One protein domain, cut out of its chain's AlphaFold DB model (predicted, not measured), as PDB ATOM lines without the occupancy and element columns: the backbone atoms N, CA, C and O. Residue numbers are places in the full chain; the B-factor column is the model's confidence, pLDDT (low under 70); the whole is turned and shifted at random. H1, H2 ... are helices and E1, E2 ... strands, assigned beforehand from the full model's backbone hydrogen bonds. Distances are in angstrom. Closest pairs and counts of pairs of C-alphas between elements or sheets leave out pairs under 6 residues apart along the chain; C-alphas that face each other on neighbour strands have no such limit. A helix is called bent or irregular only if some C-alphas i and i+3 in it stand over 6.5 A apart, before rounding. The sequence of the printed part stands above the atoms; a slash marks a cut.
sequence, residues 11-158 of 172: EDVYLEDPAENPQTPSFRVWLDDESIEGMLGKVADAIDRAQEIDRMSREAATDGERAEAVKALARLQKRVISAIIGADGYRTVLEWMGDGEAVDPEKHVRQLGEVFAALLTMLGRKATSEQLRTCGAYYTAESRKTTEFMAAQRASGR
ATOM      1  N   GLU A  11       9.854  30.643 -13.865       87.62
ATOM      2  CA  GLU A  11      10.851  30.093 -14.782       87.62
ATOM      3  C   GLU A  11      10.236  28.929 -15.564       87.62
ATOM      4  O   GLU A  11       9.528  28.099 -14.996       87.62
ATOM      5  N   ASP A  12      10.474  28.889 -16.876       89.19
ATOM      6  CA  ASP A  12      10.097  27.741 -17.699       89.19
ATOM      7  C   ASP A  12      11.261  26.734 -17.651       89.19
ATOM      8  O   ASP A  12      12.369  27.022 -18.107       89.19
ATOM      9  N   VAL A  13      11.020  25.575 -17.040       88.12
ATOM     10  CA  VAL A  13      12.004  24.507 -16.829       88.12
ATOM     11  C   VAL A  13      11.896  23.485 -17.947       88.12
ATOM     12  O   VAL A  13      10.820  22.936 -18.162       88.12
ATOM     13  N   TYR A  14      13.013  23.185 -18.604       88.38
ATOM     14  CA  TYR A  14      13.093  22.208 -19.691       88.38
ATOM     15  C   TYR A  14      13.810  20.932 -19.228       88.38
ATOM     16  O   TYR A  14      14.731  21.005 -18.411       88.38
ATOM     17  N   LEU A  15      13.403  19.765 -19.741       84.50
ATOM     18  CA  LEU A  15      14.063  18.484 -19.423       84.50
ATOM     19  C   LEU A  15      15.379  18.269 -20.187       84.50
ATOM     20  O   LEU A  15      16.287  17.614 -19.683       84.50
ATOM     21  N   GLU A  16      15.488  18.838 -21.386       81.56
ATOM     22  CA  GLU A  16      16.697  18.886 -22.219       81.56
ATOM     23  C   GLU A  16      16.909  20.334 -22.684       81.56
ATOM     24  O   GLU A  16      16.025  21.174 -22.515       81.56
ATOM     25  N   ASP A  17      18.066  20.642 -23.275       80.44
ATOM     26  CA  ASP A  17      18.270  21.947 -23.903       80.44
ATOM     27  C   ASP A  17      17.307  22.097 -25.100       80.44
ATOM     28  O   ASP A  17      17.405  21.315 -26.053       80.44
ATOM     29  N   PRO A  18      16.384  23.078 -25.100       83.00
ATOM     30  CA  PRO A  18      15.452  23.277 -26.207       83.00
ATOM     31  C   PRO A  18      16.142  23.658 -27.527       83.00
ATOM     32  O   PRO A  18      15.544  23.487 -28.589       83.00
ATOM     33  N   ALA A  19      17.392  24.141 -27.494       85.12
ATOM     34  CA  ALA A  19      18.187  24.361 -28.701       85.12
ATOM     35  C   ALA A  19      18.635  23.038 -29.351       85.12
ATOM     36  O   ALA A  19      18.749  22.964 -30.575       85.12
ATOM     37  N   GLU A  20      18.862  21.993 -28.548       87.44
ATOM     38  CA  GLU A  20      19.233  20.655 -29.023       87.44
ATOM     39  C   GLU A  20      18.002  19.778 -29.300       87.44
ATOM     40  O   GLU A  20      17.992  19.005 -30.261       87.44
ATOM     41  N   ASN A  21      16.947  19.916 -28.493       84.62
ATOM     42  CA  ASN A  21      15.678  19.217 -28.661       84.62
ATOM     43  C   ASN A  21      14.478  20.169 -28.488       84.62
ATOM     44  O   ASN A  21      13.951  20.307 -27.381       84.62
ATOM     45  N   PRO A  22      13.963  20.753 -29.585       87.38
ATOM     46  CA  PRO A  22      12.815  21.661 -29.541       87.38
ATOM     47  C   PRO A  22      11.502  21.035 -29.048       87.38
ATOM     48  O   PRO A  22      10.559  21.763 -28.765       87.38
ATOM     49  N   GLN A  23      11.410  19.701 -28.987       85.81
ATOM     50  CA  GLN A  23      10.226  18.972 -28.508       85.81
ATOM     51  C   GLN A  23      10.333  18.590 -27.024       85.81
ATOM     52  O   GLN A  23       9.502  17.839 -26.515       85.81
ATOM     53  N   THR A  24      11.375  19.055 -26.327       88.38
ATOM     54  CA  THR A  24      11.528  18.791 -24.897       88.38
ATOM     55  C   THR A  24      10.391  19.442 -24.094       88.38
ATOM     56  O   THR A  24      10.042  20.598 -24.356       88.38
ATOM     57  N   PRO A  25       9.780  18.734 -23.127       90.06
ATOM     58  CA  PRO A  25       8.756  19.303 -22.270       90.06
ATOM     59  C   PRO A  25       9.272  20.516 -21.504       90.06
ATOM     60  O   PRO A  25      10.400  20.517 -21.003       90.06
ATOM     61  N   SER A  26       8.404  21.517 -21.370       91.44
ATOM     62  CA  SER A  26       8.645  22.708 -20.563       91.44
ATOM     63  C   SER A  26       7.589  22.842 -19.470       91.44
ATOM     64  O   SER A  26       6.394  22.718 -19.751       91.44
ATOM     65  N   PHE A  27       8.009  23.178 -18.256       92.94
ATOM     66  CA  PHE A  27       7.125  23.379 -17.111       92.94
ATOM     67  C   PHE A  27       7.279  24.791 -16.574       92.94
ATOM     68  O   PHE A  27       8.377  25.190 -16.191       92.94
ATOM     69  N   ARG A  28       6.179  25.538 -16.494       93.06
ATOM     70  CA  ARG A  28       6.189  26.837 -15.828       93.06
ATOM     71  C   ARG A  28       6.161  26.643 -14.318       93.06
ATOM     72  O   ARG A  28       5.159  26.181 -13.780       93.06
ATOM     73  N   VAL A  29       7.239  27.036 -13.651       92.38
ATOM     74  CA  VAL A  29       7.360  27.008 -12.191       92.38
ATOM     75  C   VAL A  29       7.277  28.430 -11.663       92.38
ATOM     76  O   VAL A  29       8.073  29.278 -12.062       92.38
ATOM     77  N   TRP A  30       6.324  28.688 -10.770       92.00
ATOM     78  CA  TRP A  30       6.191  29.973 -10.085       92.00
ATOM     79  C   TRP A  30       7.209  30.078  -8.946       92.00
ATOM     80  O   TRP A  30       7.455  29.117  -8.219       92.00
ATOM     81  N   LEU A  31       7.855  31.234  -8.855       89.25
ATOM     82  CA  LEU A  31       9.009  31.525  -8.003       89.25
ATOM     83  C   LEU A  31       8.821  32.838  -7.226       89.25
ATOM     84  O   LEU A  31       9.800  33.452  -6.809       89.25
ATOM     85  N   ASP A  32       7.580  33.299  -7.074       89.25
ATOM     86  CA  ASP A  32       7.232  34.277  -6.045       89.25
ATOM     87  C   ASP A  32       7.402  33.671  -4.638       89.25
ATOM     88  O   ASP A  32       7.528  32.452  -4.481       89.25
ATOM     89  N   ASP A  33       7.430  34.525  -3.615       87.50
ATOM     90  CA  ASP A  33       7.744  34.108  -2.246       87.50
ATOM     91  C   ASP A  33       6.771  33.051  -1.704       87.50
ATOM     92  O   ASP A  33       7.217  32.064  -1.117       87.50
ATOM     93  N   GLU A  34       5.466  33.192  -1.967       89.69
ATOM     94  CA  GLU A  34       4.446  32.228  -1.531       89.69
ATOM     95  C   GLU A  34       4.667  30.864  -2.198       89.69
ATOM     96  O   GLU A  34       4.659  29.819  -1.536       89.69
ATOM     97  N   SER A  35       4.937  30.863  -3.506       90.62
ATOM     98  CA  SER A  35       5.246  29.646  -4.257       90.62
ATOM     99  C   SER A  35       6.524  28.963  -3.755       90.62
ATOM    100  O   SER A  35       6.543  27.740  -3.578       90.62
ATOM    101  N   ILE A  36       7.593  29.724  -3.494       88.94
ATOM    102  CA  ILE A  36       8.862  29.190  -2.977       88.94
ATOM    103  C   ILE A  36       8.668  28.589  -1.586       88.94
ATOM    104  O   ILE A  36       9.101  27.459  -1.357       88.94
ATOM    105  N   GLU A  37       8.002  29.291  -0.673       87.88
ATOM    106  CA  GLU A  37       7.725  28.791   0.677       87.88
ATOM    107  C   GLU A  37       6.863  27.525   0.643       87.88
ATOM    108  O   GLU A  37       7.187  26.524   1.290       87.88
ATOM    109  N   GLY A  38       5.815  27.520  -0.187       88.94
ATOM    110  CA  GLY A  38       4.955  26.358  -0.389       88.94
ATOM    111  C   GLY A  38       5.694  25.150  -0.974       88.94
ATOM    112  O   GLY A  38       5.404  24.007  -0.600       88.94
ATOM    113  N   MET A  39       6.661  25.371  -1.871       92.12
ATOM    114  CA  MET A  39       7.530  24.311  -2.392       92.12
ATOM    115  C   MET A  39       8.518  23.824  -1.332       92.12
ATOM    116  O   MET A  39       8.598  22.618  -1.092       92.12
ATOM    117  N   LEU A  40       9.236  24.730  -0.662       88.12
ATOM    118  CA  LEU A  40      10.222  24.387   0.365       88.12
ATOM    119  C   LEU A  40       9.593  23.599   1.515       88.12
ATOM    120  O   LEU A  40      10.143  22.571   1.902       88.12
ATOM    121  N   GLY A  41       8.401  23.981   1.982       85.94
ATOM    122  CA  GLY A  41       7.677  23.234   3.014       85.94
ATOM    123  C   GLY A  41       7.389  21.772   2.640       85.94
ATOM    124  O   GLY A  41       7.282  20.916   3.515       85.94
ATOM    125  N   LYS A  42       7.315  21.449   1.341       88.19
ATOM    126  CA  LYS A  42       7.085  20.082   0.842       88.19
ATOM    127  C   LYS A  42       8.374  19.298   0.596       88.19
ATOM    128  O   LYS A  42       8.327  18.062   0.589       88.19
ATOM    129  N   VAL A  43       9.492  19.986   0.346       89.00
ATOM    130  CA  VAL A  43      10.741  19.366  -0.133       89.00
ATOM    131  C   VAL A  43      11.946  19.557   0.790       89.00
ATOM    132  O   VAL A  43      12.998  18.995   0.501       89.00
ATOM    133  N   ALA A  44      11.816  20.289   1.898       82.94
ATOM    134  CA  ALA A  44      12.925  20.586   2.808       82.94
ATOM    135  C   ALA A  44      13.645  19.330   3.335       82.94
ATOM    136  O   ALA A  44      14.870  19.277   3.339       82.94
ATOM    137  N   ASP A  45      12.894  18.284   3.684       84.94
ATOM    138  CA  ASP A  45      13.429  17.007   4.182       84.94
ATOM    139  C   ASP A  45      13.876  16.043   3.063       84.94
ATOM    140  O   ASP A  45      14.231  14.890   3.320       84.94
ATOM    141  N   ALA A  46      13.818  16.463   1.794       87.38
ATOM    142  CA  ALA A  46      14.064  15.565   0.673       87.38
ATOM    143  C   ALA A  46      15.522  15.114   0.573       87.38
ATOM    144  O   ALA A  46      15.766  13.973   0.187       87.38
ATOM    145  N   ILE A  47      16.479  15.981   0.916       81.81
ATOM    146  CA  ILE A  47      17.907  15.631   0.891       81.81
ATOM    147  C   ILE A  47      18.214  14.616   1.993       81.81
ATOM    148  O   ILE A  47      18.833  13.591   1.707       81.81
ATOM    149  N   ASP A  48      17.729  14.852   3.211       84.31
ATOM    150  CA  ASP A  48      17.943  13.946   4.343       84.31
ATOM    151  C   ASP A  48      17.348  12.563   4.059       84.31
ATOM    152  O   ASP A  48      18.025  11.546   4.212       84.31
ATOM    153  N   ARG A  49      16.121  12.513   3.522       89.75
ATOM    154  CA  ARG A  49      15.504  11.248   3.098       89.75
ATOM    155  C   ARG A  49      16.263  10.565   1.969       89.75
ATOM    156  O   ARG A  49      16.387   9.346   1.983       89.75
ATOM    157  N   ALA A  50      16.775  11.310   0.989       87.94
ATOM    158  CA  ALA A  50      17.567  10.721  -0.091       87.94
ATOM    159  C   ALA A  50      18.855  10.075   0.446       87.94
ATOM    160  O   ALA A  50      19.225   8.995  -0.007       87.94
ATOM    161  N   GLN A  51      19.506  10.701   1.431       85.38
ATOM    162  CA  GLN A  51      20.692  10.149   2.094       85.38
ATOM    163  C   GLN A  51      20.363   8.910   2.933       85.38
ATOM    164  O   GLN A  51      21.113   7.935   2.907       85.38
ATOM    165  N   GLU A  52      19.238   8.921   3.650       90.94
ATOM    166  CA  GLU A  52      18.766   7.756   4.398       90.94
ATOM    167  C   GLU A  52      18.475   6.569   3.470       90.94
ATOM    168  O   GLU A  52      18.928   5.455   3.737       90.94
ATOM    169  N   ILE A  53      17.800   6.812   2.345       92.12
ATOM    170  CA  ILE A  53      17.503   5.782   1.342       92.12
ATOM    171  C   ILE A  53      18.788   5.270   0.673       92.12
ATOM    172  O   ILE A  53      18.919   4.068   0.449       92.12
ATOM    173  N   ASP A  54      19.758   6.141   0.383       87.75
ATOM    174  CA  ASP A  54      21.063   5.724  -0.147       87.75
ATOM    175  C   ASP A  54      21.806   4.823   0.851       87.75
ATOM    176  O   ASP A  54      22.341   3.784   0.465       87.75
ATOM    177  N   ARG A  55      21.770   5.153   2.149       89.25
ATOM    178  CA  ARG A  55      22.312   4.285   3.203       89.25
ATOM    179  C   ARG A  55      21.611   2.925   3.215       89.25
ATOM    180  O   ARG A  55      22.298   1.910   3.141       89.25
ATOM    181  N   MET A  56      20.274   2.899   3.210       89.69
ATOM    182  CA  MET A  56      19.500   1.650   3.125       89.69
ATOM    183  C   MET A  56      19.891   0.823   1.895       89.69
ATOM    184  O   MET A  56      20.092  -0.383   1.992       89.69
ATOM    185  N   SER A  57      20.052   1.470   0.738       89.75
ATOM    186  CA  SER A  57      20.442   0.792  -0.500       89.75
ATOM    187  C   SER A  57      21.851   0.197  -0.437       89.75
ATOM    188  O   SER A  57      22.099  -0.818  -1.087       89.75
ATOM    189  N   ARG A  58      22.783   0.831   0.287       89.88
ATOM    190  CA  ARG A  58      24.160   0.337   0.464       89.88
ATOM    191  C   ARG A  58      24.239  -0.808   1.467       89.88
ATOM    192  O   ARG A  58      25.048  -1.710   1.280       89.88
ATOM    193  N   GLU A  59      23.417  -0.756   2.509       94.00
ATOM    194  CA  GLU A  59      23.363  -1.753   3.584       94.00
ATOM    195  C   GLU A  59      22.499  -2.975   3.226       94.00
ATOM    196  O   GLU A  59      22.572  -3.993   3.909       94.00
ATOM    197  N   ALA A  60      21.723  -2.910   2.138       94.38
ATOM    198  CA  ALA A  60      20.840  -3.985   1.697       94.38
ATOM    199  C   ALA A  60      21.591  -5.302   1.400       94.38
ATOM    200  O   ALA A  60      22.392  -5.406   0.457       94.38
ATOM    201  N   ALA A  61      21.262  -6.338   2.173       93.31
ATOM    202  CA  ALA A  61      21.827  -7.679   2.070       93.31
ATOM    203  C   ALA A  61      21.004  -8.590   1.146       93.31
ATOM    204  O   ALA A  61      21.519  -9.587   0.640       93.31
ATOM    205  N   THR A  62      19.742  -8.238   0.899       95.31
ATOM    206  CA  THR A  62      18.800  -9.026   0.097       95.31
ATOM    207  C   THR A  62      18.227  -8.237  -1.078       95.31
ATOM    208  O   THR A  62      18.166  -7.005  -1.064       95.31
ATOM    209  N   ASP A  63      17.737  -8.951  -2.092       91.94
ATOM    210  CA  ASP A  63      17.039  -8.333  -3.225       91.94
ATOM    211  C   ASP A  63      15.740  -7.634  -2.796       91.94
ATOM    212  O   ASP A  63      15.371  -6.609  -3.367       91.94
ATOM    213  N   GLY A  64      15.077  -8.138  -1.748       94.38
ATOM    214  CA  GLY A  64      13.889  -7.509  -1.168       94.38
ATOM    215  C   GLY A  64      14.193  -6.141  -0.552       94.38
ATOM    216  O   GLY A  64      13.491  -5.172  -0.830       94.38
ATOM    217  N   GLU A  65      15.277  -6.029   0.217       92.50
ATOM    218  CA  GLU A  65      15.718  -4.750   0.796       92.50
ATOM    219  C   GLU A  65      16.146  -3.752  -0.284       92.50
ATOM    220  O   GLU A  65      15.803  -2.570  -0.210       92.50
ATOM    221  N   ARG A  66      16.832  -4.224  -1.336       92.38
ATOM    222  CA  ARG A  66      17.177  -3.388  -2.499       92.38
ATOM    223  C   ARG A  66      15.920  -2.862  -3.190       92.38
ATOM    224  O   ARG A  66      15.855  -1.676  -3.507       92.38
ATOM    225  N   ALA A  67      14.918  -3.715  -3.395       94.12
ATOM    226  CA  ALA A  67      13.652  -3.322  -4.005       94.12
ATOM    227  C   ALA A  67      12.888  -2.296  -3.150       94.12
ATOM    228  O   ALA A  67      12.338  -1.338  -3.692       94.12
ATOM    229  N   GLU A  68      12.886  -2.438  -1.822       95.12
ATOM    230  CA  GLU A  68      12.271  -1.447  -0.932       95.12
ATOM    231  C   GLU A  68      13.010  -0.102  -0.948       95.12
ATOM    232  O   GLU A  68      12.363   0.946  -0.997       95.12
ATOM    233  N   ALA A  69      14.346  -0.098  -1.011       94.38
ATOM    234  CA  ALA A  69      15.114   1.137  -1.183       94.38
ATOM    235  C   ALA A  69      14.788   1.833  -2.520       94.38
ATOM    236  O   ALA A  69      14.579   3.047  -2.558       94.38
ATOM    237  N   VAL A  70      14.658   1.068  -3.611       95.19
ATOM    238  CA  VAL A  70      14.247   1.584  -4.930       95.19
ATOM    239  C   VAL A  70      12.839   2.183  -4.882       95.19
ATOM    240  O   VAL A  70      12.638   3.313  -5.331       95.19
ATOM    241  N   LYS A  71      11.871   1.486  -4.277       97.25
ATOM    242  CA  LYS A  71      10.504   1.998  -4.080       97.25
ATOM    243  C   LYS A  71      10.485   3.282  -3.264       97.25
ATOM    244  O   LYS A  71       9.775   4.228  -3.611       97.25
ATOM    245  N   ALA A  72      11.246   3.328  -2.173       96.94
ATOM    246  CA  ALA A  72      11.349   4.510  -1.328       96.94
ATOM    247  C   ALA A  72      11.918   5.699  -2.116       96.94
ATOM    248  O   ALA A  72      11.360   6.800  -2.056       96.94
ATOM    249  N   LEU A  73      12.960   5.465  -2.921       95.75
ATOM    250  CA  LEU A  73      13.556   6.489  -3.773       95.75
ATOM    251  C   LEU A  73      12.569   6.995  -4.834       95.75
ATOM    252  O   LEU A  73      12.395   8.205  -4.971       95.75
ATOM    253  N   ALA A  74      11.868   6.092  -5.524       96.88
ATOM    254  CA  ALA A  74      10.858   6.446  -6.521       96.88
ATOM    255  C   ALA A  74       9.729   7.303  -5.918       96.88
ATOM    256  O   ALA A  74       9.317   8.312  -6.498       96.88
ATOM    257  N   ARG A  75       9.254   6.949  -4.713       97.56
ATOM    258  CA  ARG A  75       8.234   7.721  -3.977       97.56
ATOM    259  C   ARG A  75       8.736   9.113  -3.599       97.56
ATOM    260  O   ARG A  75       8.003  10.090  -3.765       97.56
ATOM    261  N   LEU A  76       9.977   9.218  -3.119       96.12
ATOM    262  CA  LEU A  76      10.599  10.499  -2.789       96.12
ATOM    263  C   LEU A  76      10.729  11.394  -4.030       96.12
ATOM    264  O   LEU A  76      10.353  12.566  -3.979       96.12
ATOM    265  N   GLN A  77      11.206  10.835  -5.143       95.81
ATOM    266  CA  GLN A  77      11.348  11.546  -6.414       95.81
ATOM    267  C   GLN A  77      10.003  12.047  -6.924       95.81
ATOM    268  O   GLN A  77       9.869  13.234  -7.214       95.81
ATOM    269  N   LYS A  78       8.977  11.185  -6.939       97.31
ATOM    270  CA  LYS A  78       7.609  11.577  -7.293       97.31
ATOM    271  C   LYS A  78       7.121  12.744  -6.444       97.31
ATOM    272  O   LYS A  78       6.599  13.707  -7.001       97.31
ATOM    273  N   ARG A  79       7.288  12.674  -5.117       95.88
ATOM    274  CA  ARG A  79       6.855  13.732  -4.191       95.88
ATOM    275  C   ARG A  79       7.491  15.073  -4.545       95.88
ATOM    276  O   ARG A  79       6.775  16.060  -4.661       95.88
ATOM    277  N   VAL A  80       8.811  15.106  -4.718       94.12
ATOM    278  CA  VAL A  80       9.544  16.354  -4.979       94.12
ATOM    279  C   VAL A  80       9.250  16.904  -6.368       94.12
ATOM    280  O   VAL A  80       8.926  18.080  -6.489       94.12
ATOM    281  N   ILE A  81       9.294  16.062  -7.403       95.81
ATOM    282  CA  ILE A  81       8.997  16.493  -8.774       95.81
ATOM    283  C   ILE A  81       7.560  17.029  -8.837       95.81
ATOM    284  O   ILE A  81       7.344  18.153  -9.282       95.81
ATOM    285  N   SER A  82       6.585  16.299  -8.284       96.81
ATOM    286  CA  SER A  82       5.180  16.740  -8.275       96.81
ATOM    287  C   SER A  82       4.949  18.003  -7.442       96.81
ATOM    288  O   SER A  82       4.033  18.763  -7.739       96.81
ATOM    289  N   ALA A  83       5.745  18.242  -6.395       94.69
ATOM    290  CA  ALA A  83       5.641  19.463  -5.599       94.69
ATOM    291  C   ALA A  83       6.080  20.711  -6.377       94.69
ATOM    292  O   ALA A  83       5.556  21.786  -6.101       94.69
ATOM    293  N   ILE A  84       7.013  20.561  -7.324       94.25
ATOM    294  CA  ILE A  84       7.625  21.675  -8.058       94.25
ATOM    295  C   ILE A  84       6.933  21.913  -9.407       94.25
ATOM    296  O   ILE A  84       6.627  23.052  -9.739       94.25
ATOM    297  N   ILE A  85       6.656  20.854 -10.177       95.31
ATOM    298  CA  ILE A  85       6.053  20.961 -11.524       95.31
ATOM    299  C   ILE A  85       4.609  20.438 -11.601       95.31
ATOM    300  O   ILE A  85       4.027  20.361 -12.681       95.31
ATOM    301  N   GLY A  86       4.014  20.067 -10.464       95.50
ATOM    302  CA  GLY A  86       2.654  19.532 -10.394       95.50
ATOM    303  C   GLY A  86       2.543  18.048 -10.764       95.50
ATOM    304  O   GLY A  86       3.460  17.433 -11.311       95.50
ATOM    305  N   ALA A  87       1.385  17.454 -10.460       96.25
ATOM    306  CA  ALA A  87       1.108  16.043 -10.744       96.25
ATOM    307  C   ALA A  87       1.045  15.746 -12.253       96.25
ATOM    308  O   ALA A  87       1.574  14.727 -12.697       96.25
ATOM    309  N   ASP A  88       0.449  16.649 -13.037       96.69
ATOM    310  CA  ASP A  88       0.433  16.537 -14.499       96.69
ATOM    311  C   ASP A  88       1.844  16.659 -15.078       96.69
ATOM    312  O   ASP A  88       2.213  15.859 -15.932       96.69
ATOM    313  N   GLY A  89       2.666  17.576 -14.552       95.94
ATOM    314  CA  GLY A  89       4.064  17.706 -14.960       95.94
ATOM    315  C   GLY A  89       4.867  16.433 -14.689       95.94
ATOM    316  O   GLY A  89       5.595  15.963 -15.560       95.94
ATOM    317  N   TYR A  90       4.676  15.804 -13.525       97.38
ATOM    318  CA  TYR A  90       5.283  14.503 -13.236       97.38
ATOM    319  C   TYR A  90       4.834  13.411 -14.221       97.38
ATOM    320  O   TYR A  90       5.668  12.626 -14.672       97.38
ATOM    321  N   ARG A  91       3.549  13.369 -14.604       97.00
ATOM    322  CA  ARG A  91       3.069  12.433 -15.636       97.00
ATOM    323  C   ARG A  91       3.751  12.692 -16.982       97.00
ATOM    324  O   ARG A  91       4.255  11.744 -17.575       97.00
ATOM    325  N   THR A  92       3.854  13.953 -17.409       96.38
ATOM    326  CA  THR A  92       4.571  14.326 -18.638       96.38
ATOM    327  C   THR A  92       6.031  13.880 -18.605       96.38
ATOM    328  O   THR A  92       6.536  13.409 -19.617       96.38
ATOM    329  N   VAL A  93       6.714  13.972 -17.457       95.31
ATOM    330  CA  VAL A  93       8.088  13.453 -17.312       95.31
ATOM    331  C   VAL A  93       8.135  11.948 -17.584       95.31
ATOM    332  O   VAL A  93       8.989  11.500 -18.344       95.31
ATOM    333  N   LEU A  94       7.219  11.166 -17.003       96.56
ATOM    334  CA  LEU A  94       7.192   9.712 -17.201       96.56
ATOM    335  C   LEU A  94       6.883   9.318 -18.647       96.56
ATOM    336  O   LEU A  94       7.500   8.390 -19.160       96.56
ATOM    337  N   GLU A  95       5.941  10.005 -19.291       96.00
ATOM    338  CA  GLU A  95       5.586   9.779 -20.699       96.00
ATOM    339  C   GLU A  95       6.737  10.169 -21.628       96.00
ATOM    340  O   GLU A  95       7.063   9.439 -22.560       96.00
ATOM    341  N   TRP A  96       7.401  11.291 -21.348       93.00
ATOM    342  CA  TRP A  96       8.549  11.746 -22.124       93.00
ATOM    343  C   TRP A  96       9.727  10.770 -22.045       93.00
ATOM    344  O   TRP A  96      10.387  10.514 -23.048       93.00
ATOM    345  N   MET A  97       9.964  10.177 -20.874       91.12
ATOM    346  CA  MET A  97      10.997   9.154 -20.691       91.12
ATOM    347  C   MET A  97      10.706   7.845 -21.441       91.12
ATOM    348  O   MET A  97      11.639   7.079 -21.681       91.12
ATOM    349  N   GLY A  98       9.442   7.574 -21.777       91.00
ATOM    350  CA  GLY A  98       9.005   6.365 -22.479       91.00
ATOM    351  C   GLY A  98       8.490   6.630 -23.888       91.00
ATOM    352  O   GLY A  98       7.661   5.869 -24.378       91.00
ATOM    353  N   ASP A  99       8.951   7.710 -24.528       89.19
ATOM    354  CA  ASP A  99       8.611   8.064 -25.912       89.19
ATOM    355  C   ASP A  99       7.088   8.126 -26.187       89.19
ATOM    356  O   ASP A  99       6.617   7.789 -27.275       89.19
ATOM    357  N   GLY A 100       6.308   8.583 -25.200       89.38
ATOM    358  CA  GLY A 100       4.851   8.736 -25.273       89.38
ATOM    359  C   GLY A 100       4.061   7.767 -24.390       89.38
ATOM    360  O   GLY A 100       2.873   7.998 -24.167       89.38
ATOM    361  N   GLU A 101       4.697   6.733 -23.835       93.62
ATOM    362  CA  GLU A 101       4.098   5.857 -22.824       93.62
ATOM    363  C   GLU A 101       4.741   6.092 -21.453       93.62
ATOM    364  O   GLU A 101       5.957   6.202 -21.327       93.62
ATOM    365  N   ALA A 102       3.928   6.179 -20.398       94.62
ATOM    366  CA  ALA A 102       4.442   6.419 -19.054       94.62
ATOM    367  C   ALA A 102       5.316   5.250 -18.572       94.62
ATOM    368  O   ALA A 102       4.840   4.123 -18.412       94.62
ATOM    369  N   VAL A 103       6.590   5.529 -18.286       94.75
ATOM    370  CA  VAL A 103       7.508   4.521 -17.741       94.75
ATOM    371  C   VAL A 103       7.202   4.178 -16.284       94.75
ATOM    372  O   VAL A 103       6.695   4.996 -15.517       94.75
ATOM    373  N   ASP A 104       7.599   2.971 -15.874       96.12
ATOM    374  CA  ASP A 104       7.608   2.554 -14.470       96.12
ATOM    375  C   ASP A 104       8.692   3.329 -13.686       96.12
ATOM    376  O   ASP A 104       9.886   3.149 -13.974       96.12
ATOM    377  N   PRO A 105       8.321   4.160 -12.690       95.81
ATOM    378  CA  PRO A 105       9.273   4.951 -11.917       95.81
ATOM    379  C   PRO A 105      10.318   4.110 -11.182       95.81
ATOM    380  O   PRO A 105      11.467   4.532 -11.077       95.81
ATOM    381  N   GLU A 106       9.958   2.918 -10.698       95.56
ATOM    382  CA  GLU A 106      10.865   2.057  -9.923       95.56
ATOM    383  C   GLU A 106      12.001   1.510 -10.799       95.56
ATOM    384  O   GLU A 106      13.129   1.335 -10.341       95.56
ATOM    385  N   LYS A 107      11.741   1.331 -12.097       94.81
ATOM    386  CA  LYS A 107      12.747   0.892 -13.079       94.81
ATOM    387  C   LYS A 107      13.607   2.038 -13.617       94.81
ATOM    388  O   LYS A 107      14.632   1.778 -14.242       94.81
ATOM    389  N   HIS A 108      13.213   3.287 -13.356       94.50
ATOM    390  CA  HIS A 108      13.846   4.493 -13.899       94.50
ATOM    391  C   HIS A 108      14.244   5.510 -12.816       94.50
ATOM    392  O   HIS A 108      14.443   6.692 -13.103       94.50
ATOM    393  N   VAL A 109      14.414   5.053 -11.567       91.50
ATOM    394  CA  VAL A 109      14.805   5.896 -10.419       91.50
ATOM    395  C   VAL A 109      16.075   6.698 -10.665       91.50
ATOM    396  O   VAL A 109      16.269   7.769 -10.100       91.50
ATOM    397  N   ARG A 110      16.969   6.211 -11.518       87.94
ATOM    398  CA  ARG A 110      18.211   6.909 -11.819       87.94
ATOM    399  C   ARG A 110      17.976   8.156 -12.667       87.94
ATOM    400  O   ARG A 110      18.429   9.230 -12.288       87.94
ATOM    401  N   GLN A 111      17.249   8.017 -13.771       87.31
ATOM    402  CA  GLN A 111      16.893   9.125 -14.658       87.31
ATOM    403  C   GLN A 111      15.970  10.122 -13.941       87.31
ATOM    404  O   GLN A 111      16.194  11.328 -13.997       87.31
ATOM    405  N   LEU A 112      14.995   9.626 -13.170       92.19
ATOM    406  CA  LEU A 112      14.171  10.472 -12.301       92.19
ATOM    407  C   LEU A 112      15.003  11.202 -11.237       92.19
ATOM    408  O   LEU A 112      14.662  12.318 -10.849       92.19
ATOM    409  N   GLY A 113      16.113  10.607 -10.796       89.38
ATOM    410  CA  GLY A 113      17.080  11.227  -9.892       89.38
ATOM    411  C   GLY A 113      17.744  12.473 -10.475       89.38
ATOM    412  O   GLY A 113      17.978  13.430  -9.741       89.38
ATOM    413  N   GLU A 114      17.981  12.510 -11.786       88.12
ATOM    414  CA  GLU A 114      18.553  13.676 -12.468       88.12
ATOM    415  C   GLU A 114      17.549  14.835 -12.530       88.12
ATOM    416  O   GLU A 114      17.895  15.967 -12.183       88.12
ATOM    417  N   VAL A 115      16.286  14.545 -12.869       90.19
ATOM    418  CA  VAL A 115      15.191  15.534 -12.855       90.19
ATOM    419  C   VAL A 115      14.977  16.074 -11.439       90.19
ATOM    420  O   VAL A 115      14.936  17.285 -11.222       90.19
ATOM    421  N   PHE A 116      14.920  15.178 -10.452       90.38
ATOM    422  CA  PHE A 116      14.851  15.516  -9.031       90.38
ATOM    423  C   PHE A 116      15.981  16.465  -8.606       90.38
ATOM    424  O   PHE A 116      15.731  17.498  -7.983       90.38
ATOM    425  N   ALA A 117      17.222  16.137  -8.969       85.44
ATOM    426  CA  ALA A 117      18.398  16.923  -8.627       85.44
ATOM    427  C   ALA A 117      18.373  18.317  -9.270       85.44
ATOM    428  O   ALA A 117      18.712  19.310  -8.614       85.44
ATOM    429  N   ALA A 118      17.966  18.403 -10.538       86.00
ATOM    430  CA  ALA A 118      17.862  19.660 -11.268       86.00
ATOM    431  C   ALA A 118      16.831  20.601 -10.627       86.00
ATOM    432  O   ALA A 118      17.147  21.762 -10.358       86.00
ATOM    433  N   LEU A 119      15.642  20.085 -10.300       88.75
ATOM    434  CA  LEU A 119      14.568  20.865  -9.683       88.75
ATOM    435  C   LEU A 119      14.930  21.350  -8.271       88.75
ATOM    436  O   LEU A 119      14.718  22.522  -7.961       88.75
ATOM    437  N   LEU A 120      15.543  20.502  -7.435       86.06
ATOM    438  CA  LEU A 120      16.032  20.932  -6.117       86.06
ATOM    439  C   LEU A 120      17.136  21.989  -6.223       86.06
ATOM    440  O   LEU A 120      17.145  22.952  -5.460       86.06
ATOM    441  N   THR A 121      18.056  21.835  -7.179       83.44
ATOM    442  CA  THR A 121      19.128  22.818  -7.405       83.44
ATOM    443  C   THR A 121      18.555  24.161  -7.851       83.44
ATOM    444  O   THR A 121      18.999  25.205  -7.377       83.44
ATOM    445  N   MET A 122      17.570  24.149  -8.751       85.88
ATOM    446  CA  MET A 122      16.866  25.358  -9.171       85.88
ATOM    447  C   MET A 122      16.182  26.028  -7.977       85.88
ATOM    448  O   MET A 122      16.434  27.206  -7.734       85.88
ATOM    449  N   LEU A 123      15.388  25.284  -7.199       84.75
ATOM    450  CA  LEU A 123      14.688  25.828  -6.036       84.75
ATOM    451  C   LEU A 123      15.664  26.439  -5.019       84.75
ATOM    452  O   LEU A 123      15.472  27.573  -4.591       84.75
ATOM    453  N   GLY A 124      16.761  25.745  -4.703       82.38
ATOM    454  CA  GLY A 124      17.784  26.247  -3.781       82.38
ATOM    455  C   GLY A 124      18.507  27.508  -4.270       82.38
ATOM    456  O   GLY A 124      18.916  28.328  -3.457       82.38
ATOM    457  N   ARG A 125      18.643  27.702  -5.590       82.31
ATOM    458  CA  ARG A 125      19.216  28.931  -6.173       82.31
ATOM    459  C   ARG A 125      18.253  30.117  -6.153       82.31
ATOM    460  O   ARG A 125      18.711  31.248  -6.298       82.31
ATOM    461  N   LYS A 126      16.947  29.858  -6.074       83.81
ATOM    462  CA  LYS A 126      15.890  30.878  -6.144       83.81
ATOM    463  C   LYS A 126      15.364  31.272  -4.773       83.81
ATOM    464  O   LYS A 126      14.964  32.416  -4.605       83.81
ATOM    465  N   ALA A 127      15.405  30.359  -3.810       82.00
ATOM    466  CA  ALA A 127      15.044  30.639  -2.433       82.00
ATOM    467  C   ALA A 127      16.021  31.618  -1.769       82.00
ATOM    468  O   ALA A 127      17.240  31.534  -1.941       82.00
ATOM    469  N   THR A 128      15.484  32.524  -0.958       79.88
ATOM    470  CA  THR A 128      16.293  33.413  -0.121       79.88
ATOM    471  C   THR A 128      16.920  32.651   1.049       79.88
ATOM    472  O   THR A 128      16.421  31.619   1.506       79.88
ATOM    473  N   SER A 129      18.000  33.195   1.612       73.38
ATOM    474  CA  SER A 129      18.627  32.640   2.818       73.38
ATOM    475  C   SER A 129      17.698  32.595   4.035       73.38
ATOM    476  O   SER A 129      17.971  31.850   4.973       73.38
ATOM    477  N   GLU A 130      16.661  33.431   4.080       75.19
ATOM    478  CA  GLU A 130      15.653  33.416   5.143       75.19
ATOM    479  C   GLU A 130      14.655  32.278   4.937       75.19
ATOM    480  O   GLU A 130      14.509  31.454   5.833       75.19
ATOM    481  N   GLN A 131      14.082  32.141   3.739       78.25
ATOM    482  CA  GLN A 131      13.189  31.028   3.390       78.25
ATOM    483  C   GLN A 131      13.867  29.667   3.605       78.25
ATOM    484  O   GLN A 131      13.297  28.764   4.215       78.25
ATOM    485  N   LEU A 132      15.134  29.538   3.195       76.44
ATOM    486  CA  LEU A 132      15.911  28.328   3.458       76.44
ATOM    487  C   LEU A 132      16.127  28.091   4.963       76.44
ATOM    488  O   LEU A 132      16.088  26.946   5.398       76.44
ATOM    489  N   ARG A 133      16.320  29.129   5.787       69.94
ATOM    490  CA  ARG A 133      16.423  28.985   7.255       69.94
ATOM    491  C   ARG A 133      15.105  28.561   7.888       69.94
ATOM    492  O   ARG A 133      15.106  27.632   8.692       69.94
ATOM    493  N   THR A 134      14.008  29.200   7.508       72.75
ATOM    494  CA  THR A 134      12.666  28.925   8.034       72.75
ATOM    495  C   THR A 134      12.240  27.488   7.766       72.75
ATOM    496  O   THR A 134      11.666  26.839   8.636       72.75
ATOM    497  N   CYS A 135      12.596  26.942   6.605       68.06
ATOM    498  CA  CYS A 135      12.305  25.554   6.263       68.06
ATOM    499  C   CYS A 135      13.318  24.543   6.834       68.06
ATOM    500  O   CYS A 135      13.291  23.380   6.446       68.06
ATOM    501  N   GLY A 136      14.229  24.961   7.722       62.53
ATOM    502  CA  GLY A 136      15.270  24.091   8.282       62.53
ATOM    503  C   GLY A 136      16.353  23.679   7.274       62.53
ATOM    504  O   GLY A 136      17.151  22.794   7.558       62.53
ATOM    505  N   ALA A 137      16.402  24.326   6.106       58.16
ATOM    506  CA  ALA A 137      17.286  24.018   4.981       58.16
ATOM    507  C   ALA A 137      18.623  24.808   4.973       58.16
ATOM    508  O   ALA A 137      19.419  24.673   4.043       58.16
ATOM    509  N   TYR A 138      18.924  25.609   6.004       48.00
ATOM    510  CA  TYR A 138      20.246  26.235   6.216       48.00
ATOM    511  C   TYR A 138      21.011  25.409   7.266       48.00
ATOM    512  O   TYR A 138      20.560  25.320   8.399       48.00
ATOM    513  N   TYR A 139      22.144  24.745   7.013       41.47
ATOM    514  CA  TYR A 139      23.240  24.963   6.065       41.47
ATOM    515  C   TYR A 139      23.641  23.626   5.395       41.47
ATOM    516  O   TYR A 139      24.269  22.774   6.019       41.47
ATOM    517  N   THR A 140      23.389  23.470   4.094       43.72
ATOM    518  CA  THR A 140      24.247  22.645   3.215       43.72
ATOM    519  C   THR A 140      24.724  23.414   1.983       43.72
ATOM    520  O   THR A 140      25.178  22.807   1.018       43.72
ATOM    521  N   ALA A 141      24.731  24.752   2.050       41.62
ATOM    522  CA  ALA A 141      25.352  25.610   1.036       41.62
ATOM    523  C   ALA A 141      26.850  25.298   0.814       41.62
ATOM    524  O   ALA A 141      27.429  25.726  -0.175       41.62
ATOM    525  N   GLU A 142      27.455  24.493   1.691       40.00
ATOM    526  CA  GLU A 142      28.792  23.931   1.520       40.00
ATOM    527  C   GLU A 142      28.929  22.543   2.162       40.00
ATOM    528  O   GLU A 142      30.018  22.129   2.563       40.00
ATOM    529  N   SER A 143      27.833  21.777   2.286       45.19
ATOM    530  CA  SER A 143      28.027  20.390   2.696       45.19
ATOM    531  C   SER A 143      28.674  19.678   1.520       45.19
ATOM    532  O   SER A 143      28.061  19.383   0.492       45.19
ATOM    533  N   ARG A 144      29.965  19.418   1.697       48.38
ATOM    534  CA  ARG A 144      30.759  18.490   0.908       48.38
ATOM    535  C   ARG A 144      29.926  17.259   0.523       48.38
ATOM    536  O   ARG A 144      29.986  16.856  -0.623       48.38
ATOM    537  N   LYS A 145      29.032  16.802   1.413       47.38
ATOM    538  CA  LYS A 145      28.085  15.689   1.241       47.38
ATOM    539  C   LYS A 145      27.001  15.893   0.174       47.38
ATOM    540  O   LYS A 145      26.702  14.944  -0.536       47.38
ATOM    541  N   THR A 146      26.412  17.082   0.020       46.09
ATOM    542  CA  THR A 146      25.408  17.350  -1.037       46.09
ATOM    543  C   THR A 146      26.088  17.403  -2.400       46.09
ATOM    544  O   THR A 146      25.634  16.783  -3.362       46.09
ATOM    545  N   THR A 147      27.232  18.085  -2.470       51.12
ATOM    546  CA  THR A 147      28.076  18.117  -3.668       51.12
ATOM    547  C   THR A 147      28.621  16.728  -3.998       51.12
ATOM    548  O   THR A 147      28.609  16.350  -5.162       51.12
ATOM    549  N   GLU A 148      29.029  15.937  -3.002       51.31
ATOM    550  CA  GLU A 148      29.491  14.548  -3.138       51.31
ATOM    551  C   GLU A 148      28.358  13.607  -3.553       51.31
ATOM    552  O   GLU A 148      28.581  12.768  -4.415       51.31
ATOM    553  N   PHE A 149      27.141  13.758  -3.023       50.44
ATOM    554  CA  PHE A 149      25.970  12.980  -3.439       50.44
ATOM    555  C   PHE A 149      25.615  13.260  -4.907       50.44
ATOM    556  O   PHE A 149      25.491  12.339  -5.715       50.44
ATOM    557  N   MET A 150      25.555  14.539  -5.288       53.91
ATOM    558  CA  MET A 150      25.321  14.954  -6.675       53.91
ATOM    559  C   MET A 150      26.474  14.544  -7.601       53.91
ATOM    560  O   MET A 150      26.252  14.148  -8.746       53.91
ATOM    561  N   ALA A 151      27.722  14.633  -7.135       57.88
ATOM    562  CA  ALA A 151      28.896  14.185  -7.875       57.88
ATOM    563  C   ALA A 151      28.928  12.658  -8.015       57.88
ATOM    564  O   ALA A 151      29.291  12.182  -9.083       57.88
ATOM    565  N   ALA A 152      28.498  11.895  -7.009       55.81
ATOM    566  CA  ALA A 152      28.377  10.440  -7.065       55.81
ATOM    567  C   ALA A 152      27.299  10.012  -8.073       55.81
ATOM    568  O   ALA A 152      27.551   9.143  -8.911       55.81
ATOM    569  N   GLN A 153      26.146  10.692  -8.084       53.03
ATOM    570  CA  GLN A 153      25.133  10.491  -9.123       53.03
ATOM    571  C   GLN A 153      25.685  10.822 -10.522       53.03
ATOM    572  O   GLN A 153      25.591   9.993 -11.427       53.03
ATOM    573  N   ARG A 154      26.361  11.966 -10.701       54.84
ATOM    574  CA  ARG A 154      26.955  12.373 -11.995       54.84
ATOM    575  C   ARG A 154      28.112  11.482 -12.461       54.84
ATOM    576  O   ARG A 154      28.225  11.212 -13.657       54.84
ATOM    577  N   ALA A 155      28.970  11.026 -11.550       50.59
ATOM    578  CA  ALA A 155      30.105  10.149 -11.843       50.59
ATOM    579  C   ALA A 155      29.633   8.784 -12.342       50.59
ATOM    580  O   ALA A 155      30.230   8.229 -13.260       50.59
ATOM    581  N   SER A 156      28.508   8.293 -11.820       46.94
ATOM    582  CA  SER A 156      27.884   7.098 -12.370       46.94
ATOM    583  C   SER A 156      27.335   7.338 -13.792       46.94
ATOM    584  O   SER A 156      27.357   6.412 -14.603       46.94
ATOM    585  N   GLY A 157      26.813   8.540 -14.108       44.19
ATOM    586  CA  GLY A 157      25.968   8.854 -15.287       44.19
ATOM    587  C   GLY A 157      26.647   9.405 -16.542       44.19
ATOM    588  O   GLY A 157      26.037   9.405 -17.611       44.19
ATOM    589  N   ARG A 158      27.916   9.819 -16.477       38.44
ATOM    590  CA  ARG A 158      28.597  10.517 -17.589       38.44
ATOM    591  C   ARG A 158      28.778   9.724 -18.894       38.44
ATOM    592  O   ARG A 158      29.191  10.316 -19.886       38.44
TER     593      ARG A 158
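This is residues 11 to 158 of the 172 residues of an uncharacterized protein of Collinsella tanakaei (UniProt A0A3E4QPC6). The main body is a group of helices with H4 in its middle, where it packs on H3a, the long first arm of the bent helix H3; H2 folds back beside H3a as a helical hairpin, and H1 packs on the last residues of H3a, 79 to 84, and reaches on beyond them, both running opposite ways to H3a. The second arm, H3b, turns off steeply near the small strand hairpin E1 and E2, while H5 packs on H1 and H6 lies loosely outside H2 and H4. The printed part has 148 residues, with two named strands and then six named helices, E1 E2 H1 H2 H3 H4 H5 H6; the class is mostly helix, and the sheet, in the order E1 - E2, is antiparallel. The whole is compact, with a radius of gyration of the C-alphas of 15.6 A and spans of 45 by 38 by 27 A.

E1 is residues 11 to 14, 9.6 A long, with C-alpha 11 at (10.851, 30.093, -14.782), and E2 is residues 26 to 30, 13.0 A. H1 is residues 33 to 43, 15.2 A, and H2 residues 46 to 59, 19.9 A. H3, residues 63 to 97, was assigned as one helix by its hydrogen bonds but is bent: C-alphas 84 and 87 are 9.0 A apart. Its arms are H3a, residues 63 to 84, 31.8 A, beginning at C-alpha (17.039, -8.333, -3.225), and H3b, residues 87 to 97, 15.6 A. H4 is residues 109 to 126, 25.4 A; H5 is residues 129 to 134, 8.7 A; H6 is residues 144 to 157, 19.4 A, ending at C-alpha (25.968, 8.854, -15.287).

H1, H3a and H4 form a bundle, a group of helices that touch one another. H3a and H4 touch, closest at the C-alphas of Ala 74 and Val 109, 5.6 A, at a steep tilt of 36 degrees, only just beyond shallow. H1 touches H3a at a shallow tilt of 7 degrees, opposite ways, closest at the C-alphas of Val 43 and Val 80, 5.8 A; H3a touches H1 with residues 79 to 84 alone. H1 and H4 only just touch, with 3 pairs of C-alphas within 8 A, closest Ile 36 and Leu 123, 7.4 A. H2 and H3a are a helical hairpin, closest at the C-alphas of Ser 57 and Ala 69, 5.4 A. H3a and H3b stand at a steep tilt of 58 degrees. H5 touches H1, closest at the C-alphas of Glu 37 and Gln 131, 6.5 A. H6 is close to H4 but not clearly touching, with the closest C-alphas, of Ala 117 and Met 150, 7.5 A apart. Helix packing is mostly crossed, but only just: 2 of 6 touching pairs are at a shallow tilt. In the hairpin E1 and E2, N 13 and O 27 are within hydrogen-bond range at 2.8 A, as are N 29 and O 11 at 2.9 A. Every O i to N i+4 pair is within hydrogen-bond range in H2, H3a, H3b, H4, H5 and H6; in H1 it is 6 of 7.

The two C-alphas farthest apart, of Asp 32 and Thr 62, are 45.2 A apart. The printed part has no cut, and the links E1 to E2 and H3 to H4 are long. Mean pLDDT of the printed part is 83.4, with residue 133 and residues 135 to 158 under 70.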